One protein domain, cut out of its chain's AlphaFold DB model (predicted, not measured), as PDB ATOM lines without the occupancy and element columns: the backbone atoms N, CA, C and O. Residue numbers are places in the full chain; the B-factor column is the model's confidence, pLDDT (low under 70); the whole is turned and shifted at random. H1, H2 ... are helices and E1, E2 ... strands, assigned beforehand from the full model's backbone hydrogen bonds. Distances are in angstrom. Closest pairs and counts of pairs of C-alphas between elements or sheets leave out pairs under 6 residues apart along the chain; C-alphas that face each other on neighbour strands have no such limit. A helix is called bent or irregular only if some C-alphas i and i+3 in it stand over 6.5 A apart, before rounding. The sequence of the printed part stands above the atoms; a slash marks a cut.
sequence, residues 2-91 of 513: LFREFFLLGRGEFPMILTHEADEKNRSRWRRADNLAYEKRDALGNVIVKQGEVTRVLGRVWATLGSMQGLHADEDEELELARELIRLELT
ATOM      1  N   LEU A   2     -28.467  47.553   4.549       87.00
ATOM      2  CA  LEU A   2     -29.440  46.566   5.081       87.00
ATOM      3  C   LEU A   2     -29.134  45.857   6.431       87.00
ATOM      4  O   LEU A   2     -29.766  46.188   7.432       87.00
ATOM      5  N   PHE A   3     -28.199  44.893   6.523       88.38
ATOM      6  CA  PHE A   3     -27.857  44.241   7.810       88.38
ATOM      7  C   PHE A   3     -27.399  45.241   8.887       88.38
ATOM      8  O   PHE A   3     -27.786  45.119  10.052       88.38
ATOM      9  N   ARG A   4     -26.614  46.253   8.500       89.88
ATOM     10  CA  ARG A   4     -26.178  47.349   9.376       89.88
ATOM     11  C   ARG A   4     -27.365  48.150   9.908       89.88
ATOM     12  O   ARG A   4     -27.399  48.493  11.087       89.88
ATOM     13  N   GLU A   5     -28.330  48.447   9.049       88.94
ATOM     14  CA  GLU A   5     -29.444  49.329   9.393       88.94
ATOM     15  C   GLU A   5     -30.509  48.625  10.228       88.94
ATOM     16  O   GLU A   5     -30.902  49.136  11.277       88.94
ATOM     17  N   PHE A   6     -30.934  47.437   9.791       90.56
ATOM     18  CA  PHE A   6     -32.116  46.760  10.323       90.56
ATOM     19  C   PHE A   6     -31.803  45.665  11.349       90.56
ATOM     20  O   PHE A   6     -32.575  45.506  12.286       90.56
ATOM     21  N   PHE A   7     -30.683  44.936  11.222       90.88
ATOM     22  CA  PHE A   7     -30.311  43.865  12.169       90.88
ATOM     23  C   PHE A   7     -29.362  44.343  13.277       90.88
ATOM     24  O   PHE A   7     -29.460  43.886  14.412       90.88
ATOM     25  N   LEU A   8     -28.449  45.267  12.966       91.81
ATOM     26  CA  LEU A   8     -27.590  45.913  13.968       91.81
ATOM     27  C   LEU A   8     -28.211  47.196  14.553       91.81
ATOM     28  O   LEU A   8     -27.635  47.794  15.455       91.81
ATOM     29  N   LEU A   9     -29.417  47.568  14.102       90.25
ATOM     30  CA  LEU A   9     -30.210  48.727  14.542       90.25
ATOM     31  C   LEU A   9     -29.610  50.108  14.211       90.25
ATOM     32  O   LEU A   9     -29.970  51.100  14.848       90.25
ATOM     33  N   GLY A  10     -28.737  50.192  13.199       83.62
ATOM     34  CA  GLY A  10     -28.131  51.451  12.755       83.62
ATOM     35  C   GLY A  10     -29.149  52.515  12.324       83.62
ATOM     36  O   GLY A  10     -28.901  53.704  12.522       83.62
ATOM     37  N   ARG A  11     -30.320  52.113  11.808       85.38
ATOM     38  CA  ARG A  11     -31.437  53.027  11.536       85.38
ATOM     39  C   ARG A  11     -32.346  53.115  12.759       85.38
ATOM     40  O   ARG A  11     -33.218  52.272  12.957       85.38
ATOM     41  N   GLY A  12     -32.161  54.155  13.575       85.12
ATOM     42  CA  GLY A  12     -32.823  54.298  14.881       85.12
ATOM     43  C   GLY A  12     -34.361  54.322  14.868       85.12
ATOM     44  O   GLY A  12     -34.980  53.985  15.878       85.12
ATOM     45  N   GLU A  13     -34.981  54.667  13.736       90.75
ATOM     46  CA  GLU A  13     -36.439  54.715  13.546       90.75
ATOM     47  C   GLU A  13     -37.088  53.322  13.598       90.75
ATOM     48  O   GLU A  13     -38.083  53.116  14.295       90.75
ATOM     49  N   PHE A  14     -36.502  52.353  12.882       92.44
ATOM     50  CA  PHE A  14     -37.035  50.999  12.716       92.44
ATOM     51  C   PHE A  14     -37.306  50.276  14.047       92.44
ATOM     52  O   PHE A  14     -38.450  49.862  14.259       92.44
ATOM     53  N   PRO A  15     -36.338  50.142  14.981       91.50
ATOM     54  CA  PRO A  15     -36.597  49.480  16.253       91.50
ATOM     55  C   PRO A  15     -37.593  50.257  17.116       91.50
ATOM     56  O   PRO A  15     -38.396  49.630  17.794       91.50
ATOM     57  N   MET A  16     -37.590  51.595  17.074       92.50
ATOM     58  CA  MET A  16     -38.496  52.426  17.874       92.50
ATOM     59  C   MET A  16     -39.961  52.181  17.482       92.50
ATOM     60  O   MET A  16     -40.785  51.840  18.336       92.50
ATOM     61  N   ILE A  17     -40.262  52.216  16.182       94.06
ATOM     62  CA  ILE A  17     -41.604  51.939  15.651       94.06
ATOM     63  C   ILE A  17     -41.976  50.458  15.852       94.06
ATOM     64  O   ILE A  17     -43.108  50.156  16.236       94.06
ATOM     65  N   LEU A  18     -41.024  49.530  15.674       94.38
ATOM     66  CA  LEU A  18     -41.230  48.099  15.924       94.38
ATOM     67  C   LEU A  18     -41.585  47.804  17.386       94.38
ATOM     68  O   LEU A  18     -42.516  47.038  17.636       94.38
ATOM     69  N   THR A  19     -40.900  48.429  18.349       93.06
ATOM     70  CA  THR A  19     -41.240  48.289  19.772       93.06
ATOM     71  C   THR A  19     -42.595  48.904  20.098       93.06
ATOM     72  O   THR A  19     -43.387  48.266  20.784       93.06
ATOM     73  N   HIS A  20     -42.920  50.074  19.537       92.88
ATOM     74  CA  HIS A  20     -44.203  50.739  19.763       92.88
ATOM     75  C   HIS A  20     -45.392  49.899  19.265       92.88
ATOM     76  O   HIS A  20     -46.340  49.655  20.013       92.88
ATOM     77  N   GLU A  21     -45.340  49.390  18.029       93.62
ATOM     78  CA  GLU A  21     -46.404  48.533  17.485       93.62
ATOM     79  C   GLU A  21     -46.472  47.156  18.170       93.62
ATOM     80  O   GLU A  21     -47.566  46.618  18.364       93.62
ATOM     81  N   ALA A  22     -45.335  46.586  18.586       91.81
ATOM     82  CA  ALA A  22     -45.316  45.346  19.360       91.81
ATOM     83  C   ALA A  22     -45.949  45.530  20.750       91.81
ATOM     84  O   ALA A  22     -46.805  44.728  21.138       91.81
ATOM     85  N   ASP A  23     -45.600  46.596  21.475       89.56
ATOM     86  CA  ASP A  23     -46.113  46.847  22.821       89.56
ATOM     87  C   ASP A  23     -47.550  47.375  22.842       89.56
ATOM     88  O   ASP A  23     -48.315  46.964  23.715       89.56
ATOM     89  N   GLU A  24     -48.003  48.148  21.849       89.56
ATOM     90  CA  GLU A  24     -49.439  48.424  21.705       89.56
ATOM     91  C   GLU A  24     -50.211  47.139  21.371       89.56
ATOM     92  O   GLU A  24     -51.287  46.886  21.923       89.56
ATOM     93  N   LYS A  25     -49.646  46.242  20.551       89.00
ATOM     94  CA  LYS A  25     -50.253  44.931  20.299       89.00
ATOM     95  C   LYS A  25     -50.262  44.035  21.548       89.00
ATOM     96  O   LYS A  25     -51.229  43.285  21.730       89.00
ATOM     97  N   ASN A  26     -49.252  44.127  22.420       86.00
ATOM     98  CA  ASN A  26     -49.227  43.495  23.744       86.00
ATOM     99  C   ASN A  26     -50.324  44.085  24.649       86.00
ATOM    100  O   ASN A  26     -51.204  43.349  25.093       86.00
ATOM    101  N   ARG A  27     -50.346  45.408  24.849       82.94
ATOM    102  CA  ARG A  27     -51.318  46.136  25.686       82.94
ATOM    103  C   ARG A  27     -52.766  45.909  25.246       82.94
ATOM    104  O   ARG A  27     -53.639  45.648  26.070       82.94
ATOM    105  N   SER A  28     -53.011  45.914  23.937       83.94
ATOM    106  CA  SER A  28     -54.303  45.570  23.342       83.94
ATOM    107  C   SER A  28     -54.725  44.124  23.644       83.94
ATOM    108  O   SER A  28     -55.922  43.855  23.743       83.94
ATOM    109  N   ARG A  29     -53.785  43.167  23.757       77.94
ATOM    110  CA  ARG A  29     -54.097  41.779  24.152       77.94
ATOM    111  C   ARG A  29     -54.470  41.685  25.629       77.94
ATOM    112  O   ARG A  29     -55.494  41.067  25.893       77.94
ATOM    113  N   TRP A  30     -53.716  42.322  26.528       73.94
ATOM    114  CA  TRP A  30     -54.014  42.341  27.968       73.94
ATOM    115  C   TRP A  30     -55.414  42.892  28.245       73.94
ATOM    116  O   TRP A  30     -56.285  42.116  28.613       73.94
ATOM    117  N   ARG A  31     -55.709  44.135  27.835       74.19
ATOM    118  CA  ARG A  31     -57.043  44.751  28.013       74.19
ATOM    119  C   ARG A  31     -58.206  43.911  27.467       74.19
ATOM    120  O   ARG A  31     -59.308  43.941  28.003       74.19
ATOM    121  N   ARG A  32     -57.990  43.150  26.384       73.62
ATOM    122  CA  ARG A  32     -59.000  42.210  25.865       73.62
ATOM    123  C   ARG A  32     -59.108  40.934  26.698       73.62
ATOM    124  O   ARG A  32     -60.210  40.414  26.802       73.62
ATOM    125  N   ALA A  33     -58.015  40.427  27.260       64.25
ATOM    126  CA  ALA A  33     -58.030  39.297  28.186       64.25
ATOM    127  C   ALA A  33     -58.703  39.662  29.519       64.25
ATOM    128  O   ALA A  33     -59.488  38.862  30.013       64.25
ATOM    129  N   ASP A  34     -58.480  40.874  30.032       61.00
ATOM    130  CA  ASP A  34     -59.081  41.361  31.281       61.00
ATOM    131  C   ASP A  34     -60.604  41.527  31.128       61.00
ATOM    132  O   ASP A  34     -61.380  40.943  31.888       61.00
ATOM    133  N   ASN A  35     -61.053  42.185  30.051       62.53
ATOM    134  CA  ASN A  35     -62.477  42.264  29.698       62.53
ATOM    135  C   ASN A  35     -63.107  40.865  29.504       62.53
ATOM    136  O   ASN A  35     -64.226  40.612  29.949       62.53
ATOM    137  N   LEU A  36     -62.386  39.927  28.871       58.81
ATOM    138  CA  LEU A  36     -62.846  38.544  28.693       58.81
ATOM    139  C   LEU A  36     -62.853  37.735  29.998       58.81
ATOM    140  O   LEU A  36     -63.665  36.822  30.121       58.81
ATOM    141  N   ALA A  37     -62.000  38.046  30.975       56.09
ATOM    142  CA  ALA A  37     -62.034  37.417  32.293       56.09
ATOM    143  C   ALA A  37     -63.307  37.806  33.070       56.09
ATOM    144  O   ALA A  37     -63.845  36.971  33.802       56.09
ATOM    145  N   TYR A  38     -63.808  39.027  32.844       53.03
ATOM    146  CA  TYR A  38     -65.074  39.548  33.373       53.03
ATOM    147  C   TYR A  38     -66.300  38.877  32.708       53.03
ATOM    148  O   TYR A  38     -67.272  38.563  33.393       53.03
ATOM    149  N   GLU A  39     -66.259  38.578  31.397       54.53
ATOM    150  CA  GLU A  39     -67.361  37.885  30.692       54.53
ATOM    151  C   GLU A  39     -67.331  36.344  30.796       54.53
ATOM    152  O   GLU A  39     -68.385  35.715  30.936       54.53
ATOM    153  N   LYS A  40     -66.163  35.695  30.652       48.31
ATOM    154  CA  LYS A  40     -66.050  34.224  30.588       48.31
ATOM    155  C   LYS A  40     -64.628  33.681  30.810       48.31
ATOM    156  O   LYS A  40     -63.791  33.670  29.907       48.31
ATOM    157  N   ARG A  41     -64.411  33.049  31.973       49.66
ATOM    158  CA  ARG A  41     -63.154  32.361  32.355       49.66
ATOM    159  C   ARG A  41     -62.598  31.354  31.326       49.66
ATOM    160  O   ARG A  41     -61.384  31.207  31.252       49.66
ATOM    161  N   ASP A  42     -63.440  30.706  30.517       43.50
ATOM    162  CA  ASP A  42     -63.002  29.742  29.483       43.50
ATOM    163  C   ASP A  42     -62.238  30.378  28.301       43.50
ATOM    164  O   ASP A  42     -61.532  29.684  27.570       43.50
ATOM    165  N   ALA A  43     -62.362  31.691  28.069       47.94
ATOM    166  CA  ALA A  43     -61.823  32.332  26.861       47.94
ATOM    167  C   ALA A  43     -60.287  32.506  26.861       47.94
ATOM    168  O   ALA A  43     -59.689  32.734  25.803       47.94
ATOM    169  N   LEU A  44     -59.637  32.365  28.023       48.94
ATOM    170  CA  LEU A  44     -58.202  32.616  28.229       48.94
ATOM    171  C   LEU A  44     -57.283  31.731  27.362       48.94
ATOM    172  O   LEU A  44     -56.175  32.140  27.020       48.94
ATOM    173  N   GLY A  45     -57.749  30.556  26.921       47.12
ATOM    174  CA  GLY A  45     -56.982  29.666  26.037       47.12
ATOM    175  C   GLY A  45     -56.701  30.218  24.628       47.12
ATOM    176  O   GLY A  45     -55.895  29.646  23.897       47.12
ATOM    177  N   ASN A  46     -57.338  31.323  24.220       51.00
ATOM    178  CA  ASN A  46     -57.197  31.888  22.870       51.00
ATOM    179  C   ASN A  46     -56.070  32.943  22.749       51.00
ATOM    180  O   ASN A  46     -55.863  33.500  21.669       51.00
ATOM    181  N   VAL A  47     -55.320  33.218  23.828       59.25
ATOM    182  CA  VAL A  47     -54.275  34.268  23.915       59.25
ATOM    183  C   VAL A  47     -52.917  33.800  23.340       59.25
ATOM    184  O   VAL A  47     -51.845  34.173  23.802       59.25
ATOM    185  N   ILE A  48     -52.938  32.977  22.287       71.81
ATOM    186  CA  ILE A  48     -51.724  32.508  21.597       71.81
ATOM    187  C   ILE A  48     -51.363  33.492  20.477       71.81
ATOM    188  O   ILE A  48     -52.168  33.726  19.571       71.81
ATOM    189  N   VAL A  49     -50.142  34.039  20.503       78.19
ATOM    190  CA  VAL A  49     -49.615  34.897  19.427       78.19
ATOM    191  C   VAL A  49     -49.468  34.073  18.142       78.19
ATOM    192  O   VAL A  49     -48.786  33.051  18.122       78.19
ATOM    193  N   LYS A  50     -50.120  34.509  17.059       86.06
ATOM    194  CA  LYS A  50     -50.111  33.823  15.752       86.06
ATOM    195  C   LYS A  50     -49.178  34.549  14.786       86.06
ATOM    196  O   LYS A  50     -49.072  35.772  14.848       86.06
ATOM    197  N   GLN A  51     -48.573  33.824  13.841       86.12
ATOM    198  CA  GLN A  51     -47.618  34.398  12.876       86.12
ATOM    199  C   GLN A  51     -48.219  35.586  12.107       86.12
ATOM    200  O   GLN A  51     -47.604  36.640  12.009       86.12
ATOM    201  N   GLY A  52     -49.482  35.474  11.681       85.56
ATOM    202  CA  GLY A  52     -50.215  36.568  11.036       85.56
ATOM    203  C   GLY A  52     -50.536  37.780  11.928       85.56
ATOM    204  O   GLY A  52     -51.050  38.767  11.416       85.56
ATOM    205  N   GLU A  53     -50.267  37.750  13.239       87.44
ATOM    206  CA  GLU A  53     -50.216  38.965  14.069       87.44
ATOM    207  C   GLU A  53     -48.839  39.631  13.984       87.44
ATOM    208  O   GLU A  53     -48.758  40.842  13.799       87.44
ATOM    209  N   VAL A  54     -47.770  38.835  14.070       90.38
ATOM    210  CA  VAL A  54     -46.370  39.285  14.028       90.38
ATOM    211  C   VAL A  54     -46.038  39.912  12.668       90.38
ATOM    212  O   VAL A  54     -45.533  41.032  12.607       90.38
ATOM    213  N   THR A  55     -46.440  39.269  11.568       91.44
ATOM    214  CA  THR A  55     -46.305  39.822  10.208       91.44
ATOM    215  C   THR A  55     -47.121  41.107  10.011       91.44
ATOM    216  O   THR A  55     -46.701  41.986   9.265       91.44
ATOM    217  N   ARG A  56     -48.266  41.267  10.697       92.38
ATOM    218  CA  ARG A  56     -49.060  42.512  10.647       92.38
ATOM    219  C   ARG A  56     -48.420  43.654  11.431       92.38
ATOM    220  O   ARG A  56     -48.548  44.790  10.993       92.38
ATOM    221  N   VAL A  57     -47.744  43.369  12.547       93.62
ATOM    222  CA  VAL A  57     -46.934  44.372  13.257       93.62
ATOM    223  C   VAL A  57     -45.812  44.857  12.342       93.62
ATOM    224  O   VAL A  57     -45.754  46.048  12.061       93.62
ATOM    225  N   LEU A  58     -45.009  43.954  11.768       93.38
ATOM    226  CA  LEU A  58     -43.943  44.342  10.836       93.38
ATOM    227  C   LEU A  58     -44.481  45.115   9.612       93.38
ATOM    228  O   LEU A  58     -43.922  46.138   9.235       93.38
ATOM    229  N   GLY A  59     -45.611  44.689   9.035       93.75
ATOM    230  CA  GLY A  59     -46.256  45.401   7.926       93.75
ATOM    231  C   GLY A  59     -46.719  46.825   8.271       93.75
ATOM    232  O   GLY A  59     -46.729  47.685   7.394       93.75
ATOM    233  N   ARG A  60     -47.061  47.102   9.539       94.31
ATOM    234  CA  ARG A  60     -47.319  48.471  10.013       94.31
ATOM    235  C   ARG A  60     -46.037  49.273  10.188       94.31
ATOM    236  O   ARG A  60     -46.032  50.431   9.797       94.31
ATOM    237  N   VAL A  61     -44.965  48.669  10.704       94.81
ATOM    238  CA  VAL A  61     -43.650  49.329  10.829       94.81
ATOM    239  C   VAL A  61     -43.188  49.854   9.469       94.81
ATOM    240  O   VAL A  61     -42.846  51.028   9.361       94.81
ATOM    241  N   TRP A  62     -43.281  49.031   8.417       93.94
ATOM    242  CA  TRP A  62     -42.978  49.459   7.046       93.94
ATOM    243  C   TRP A  62     -43.886  50.596   6.559       93.94
ATOM    244  O   TRP A  62     -43.391  51.562   5.985       93.94
ATOM    245  N   ALA A  63     -45.194  50.529   6.825       92.81
ATOM    246  CA  ALA A  63     -46.130  51.587   6.440       92.81
ATOM    247  C   ALA A  63     -45.879  52.917   7.181       92.81
ATOM    248  O   ALA A  63     -46.035  53.982   6.591       92.81
ATOM    249  N   THR A  64     -45.479  52.877   8.456       92.50
ATOM    250  CA  THR A  64     -45.135  54.080   9.228       92.50
ATOM    251  C   THR A  64     -43.805  54.678   8.773       92.50
ATOM    252  O   THR A  64     -43.750  55.886   8.577       92.50
ATOM    253  N   LEU A  65     -42.769  53.861   8.537       90.00
ATOM    254  CA  LEU A  65     -41.484  54.341   8.008       90.00
ATOM    255  C   LEU A  65     -41.642  54.970   6.615       90.00
ATOM    256  O   LEU A  65     -41.239  56.111   6.412       90.00
ATOM    257  N   GLY A  66     -42.325  54.287   5.690       87.94
ATOM    258  CA  GLY A  66     -42.617  54.831   4.358       87.94
ATOM    259  C   GLY A  66     -43.523  56.071   4.378       87.94
ATOM    260  O   GLY A  66     -43.519  56.847   3.433       87.94
ATOM    261  N   SER A  67     -44.270  56.300   5.467       87.50
ATOM    262  CA  SER A  67     -45.020  57.544   5.703       87.50
ATOM    263  C   SER A  67     -44.194  58.646   6.387       87.50
ATOM    264  O   SER A  67     -44.682  59.772   6.497       87.50
ATOM    265  N   MET A  68     -42.988  58.340   6.878       81.75
ATOM    266  CA  MET A  68     -42.018  59.319   7.384       81.75
ATOM    267  C   MET A  68     -41.064  59.797   6.280       81.75
ATOM    268  O   MET A  68     -40.608  60.939   6.340       81.75
ATOM    269  N   GLN A  69     -40.833  58.992   5.235       72.94
ATOM    270  CA  GLN A  69     -40.317  59.495   3.961       72.94
ATOM    271  C   GLN A  69     -41.324  60.490   3.351       72.94
ATOM    272  O   GLN A  69     -42.407  60.129   2.894       72.94
ATOM    273  N   GLY A  70     -40.979  61.779   3.392       60.25
ATOM    274  CA  GLY A  70     -41.805  62.852   2.840       60.25
ATOM    275  C   GLY A  70     -41.757  62.925   1.310       60.25
ATOM    276  O   GLY A  70     -40.853  62.391   0.680       60.25
ATOM    277  N   LEU A  71     -42.687  63.689   0.724       55.19
ATOM    278  CA  LEU A  71     -42.919  63.869  -0.727       55.19
ATOM    279  C   LEU A  71     -41.709  64.312  -1.588       55.19
ATOM    280  O   LEU A  71     -41.850  64.429  -2.805       55.19
ATOM    281  N   HIS A  72     -40.562  64.613  -0.973       46.91
ATOM    282  CA  HIS A  72     -39.334  65.102  -1.612       46.91
ATOM    283  C   HIS A  72     -38.056  64.418  -1.086       46.91
ATOM    284  O   HIS A  72     -36.963  64.933  -1.307       46.91
ATOM    285  N   ALA A  73     -38.175  63.291  -0.378       57.38
ATOM    286  CA  ALA A  73     -37.066  62.348  -0.279       57.38
ATOM    287  C   ALA A  73     -37.051  61.495  -1.557       57.38
ATOM    288  O   ALA A  73     -38.119  61.114  -2.039       57.38
ATOM    289  N   ASP A  74     -35.867  61.199  -2.095       59.03
ATOM    290  CA  ASP A  74     -35.727  60.179  -3.137       59.03
ATOM    291  C   ASP A  74     -36.255  58.828  -2.614       59.03
ATOM    292  O   ASP A  74     -36.202  58.558  -1.409       59.03
ATOM    293  N   GLU A  75     -36.806  57.993  -3.503       64.12
ATOM    294  CA  GLU A  75     -37.369  56.695  -3.114       64.12
ATOM    295  C   GLU A  75     -36.278  55.826  -2.469       64.12
ATOM    296  O   GLU A  75     -35.252  55.527  -3.077       64.12
ATOM    297  N   ASP A  76     -36.484  55.454  -1.203       78.75
ATOM    298  CA  ASP A  76     -35.491  54.740  -0.401       78.75
ATOM    299  C   ASP A  76     -35.414  53.266  -0.826       78.75
ATOM    300  O   ASP A  76     -36.101  52.391  -0.287       78.75
ATOM    301  N   GLU A  77     -34.571  53.013  -1.829       84.19
ATOM    302  CA  GLU A  77     -34.305  51.683  -2.382       84.19
ATOM    303  C   GLU A  77     -33.858  50.679  -1.301       84.19
ATOM    304  O   GLU A  77     -34.206  49.500  -1.385       84.19
ATOM    305  N   GLU A  78     -33.136  51.119  -0.258       83.62
ATOM    306  CA  GLU A  78     -32.730  50.242   0.850       83.62
ATOM    307  C   GLU A  78     -33.921  49.859   1.741       83.62
ATOM    308  O   GLU A  78     -33.989  48.714   2.196       83.62
ATOM    309  N   LEU A  79     -34.883  50.761   1.956       87.00
ATOM    310  CA  LEU A  79     -36.098  50.473   2.722       87.00
ATOM    311  C   LEU A  79     -37.080  49.567   1.969       87.00
ATOM    312  O   LEU A  79     -37.624  48.646   2.584       87.00
ATOM    313  N   GLU A  80     -37.303  49.766   0.666       87.44
ATOM    314  CA  GLU A  80     -38.186  48.864  -0.094       87.44
ATOM    315  C   GLU A  80     -37.543  47.471  -0.241       87.44
ATOM    316  O   GLU A  80     -38.204  46.459   0.009       87.44
ATOM    317  N   LEU A  81     -36.227  47.394  -0.485       87.56
ATOM    318  CA  LEU A  81     -35.473  46.133  -0.465       87.56
ATOM    319  C   LEU A  81     -35.540  45.440   0.909       87.56
ATOM    320  O   LEU A  81     -35.728  44.223   0.996       87.56
ATOM    321  N   ALA A  82     -35.423  46.198   2.004       89.00
ATOM    322  CA  ALA A  82     -35.584  45.668   3.355       89.00
ATOM    323  C   ALA A  82     -37.011  45.158   3.609       89.00
ATOM    324  O   ALA A  82     -37.183  44.099   4.213       89.00
ATOM    325  N   ARG A  83     -38.034  45.851   3.104       89.75
ATOM    326  CA  ARG A  83     -39.442  45.447   3.195       89.75
ATOM    327  C   ARG A  83     -39.749  44.162   2.420       89.75
ATOM    328  O   ARG A  83     -40.583  43.380   2.882       89.75
ATOM    329  N   GLU A  84     -39.097  43.919   1.282       89.75
ATOM    330  CA  GLU A  84     -39.233  42.663   0.528       89.75
ATOM    331  C   GLU A  84     -38.532  41.479   1.219       89.75
ATOM    332  O   GLU A  84     -39.119  40.396   1.363       89.75
ATOM    333  N   LEU A  85     -37.285  41.682   1.664       88.81
ATOM    334  CA  LEU A  85     -36.413  40.617   2.175       88.81
ATOM    335  C   LEU A  85     -36.643  40.266   3.651       88.81
ATOM    336  O   LEU A  85     -36.560  39.093   4.027       88.81
ATOM    337  N   ILE A  86     -36.893  41.256   4.511       92.44
ATOM    338  CA  ILE A  86     -36.874  41.071   5.966       92.44
ATOM    339  C   ILE A  86     -38.238  40.603   6.479       92.44
ATOM    340  O   ILE A  86     -39.270  41.245   6.281       92.44
ATOM    341  N   ARG A  87     -38.239  39.495   7.228       92.50
ATOM    342  CA  ARG A  87     -39.431  38.919   7.865       92.50
ATOM    343  C   ARG A  87     -39.208  38.652   9.349       92.50
ATOM    344  O   ARG A  87     -38.113  38.317   9.791       92.50
ATOM    345  N   LEU A  88     -40.281  38.801  10.121       90.56
ATOM    346  CA  LEU A  88     -40.311  38.568  11.563       90.56
ATOM    347  C   LEU A  88     -41.090  37.274  11.828       90.56
ATOM    348  O   LEU A  88     -42.291  37.203  11.551       90.56
ATOM    349  N   GLU A  89     -40.405  36.243  12.318       89.50
ATOM    350  CA  GLU A  89     -40.937  34.879  12.427       89.50
ATOM    351  C   GLU A  89     -41.004  34.372  13.870       89.50
ATOM    352  O   GLU A  89     -40.104  34.601  14.680       89.50
ATOM    353  N   LEU A  90     -42.083  33.648  14.186       86.94
ATOM    354  CA  LEU A  90     -42.236  32.892  15.428       86.94
ATOM    355  C   LEU A  90     -41.398  31.611  15.384       86.94
ATOM    356  O   LEU A  90     -41.709  30.665  14.656       86.94
ATOM    357  N   THR A  91     -40.386  31.534  16.242       79.31
ATOM    358  CA  THR A  91     -39.646  30.289  16.459       79.31
ATOM    359  C   THR A  91     -40.448  29.314  17.313       79.31
ATOM    360  O   THR A  91     -41.065  29.677  18.315       79.31
TER     361      THR A  91
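What this domain is: This is residues 2 to 91 of the 513 residues of the protein "Spindle pole body component" of Ceratocystis fimbriata f. sp. platani (UniProt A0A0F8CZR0). One long helix, H2, makes the length of this model; H4 folds back at a slant and packs on residues 13 to 25 of H2, while the far part of H2 reaches out to the small helix H3. At the other end the short helices H1 and H5 sit near this pair, E1 runs close to H4, and residues 69 to 74 stick out. The printed part has 90 residues, with five named helices and then one named strand, which pairs with no named strand; the class is mostly helix. It is loose, with a radius of gyration of the C-alphas of 16.5 A, and elongated, spanning 52 by 29 by 18 A.

Where its parts are: H2, residues 13 to 39, is 39.2 A long, from C-alpha 13 at (-36.439, 54.715, 13.546) to C-alpha 39 at (-67.361, 37.885, 30.692). H3 is residues 41 to 46, only just irregular, with C-alphas 42 and 45 at 6.9 A. H4, residues 51 to 66, is 22.7 A long. H1 is residues 3 to 7 and H5 residues 77 to 85. E1, residues 87 to 90, ends with C-alpha 90 at (-42.236, 32.892, 15.428).

How they stand to each other: H2 touches H4 at a steep tilt of 44 degrees, opposite ways; their closest C-alphas, Leu 18 and Val 61, are 5.8 A apart. With residues 33 to 37 alone, H2 touches H3, closest at the C-alphas of Leu 36 and Ala 43, 6.6 A; the two form a helical hairpin. H5 is close to H4 but not clearly touching, the closest C-alphas being Trp 62 and Arg 83 at 6.6 A. The closest C-alphas of H4 and E1, Gln 51 and Leu 90, are 6.1 A apart. H1 is close to H2 but not clearly touching, closest at the C-alphas of Phe 6 and Phe 14, 6.9 A. Every O i to N i+4 pair is within hydrogen-bond range in H1, H2 and H5, against 11 of 12 in H4 and 0 of 2 in H3, where 1 of 3 O i to N i+3 pairs is.

The domain as a whole: The C-alphas farthest apart, Arg 41 and His 72, are 52.9 A apart. The printed part has no cut, and no link is long. The pLDDT is under 70 in residues 33 to 47 and 70 to 75.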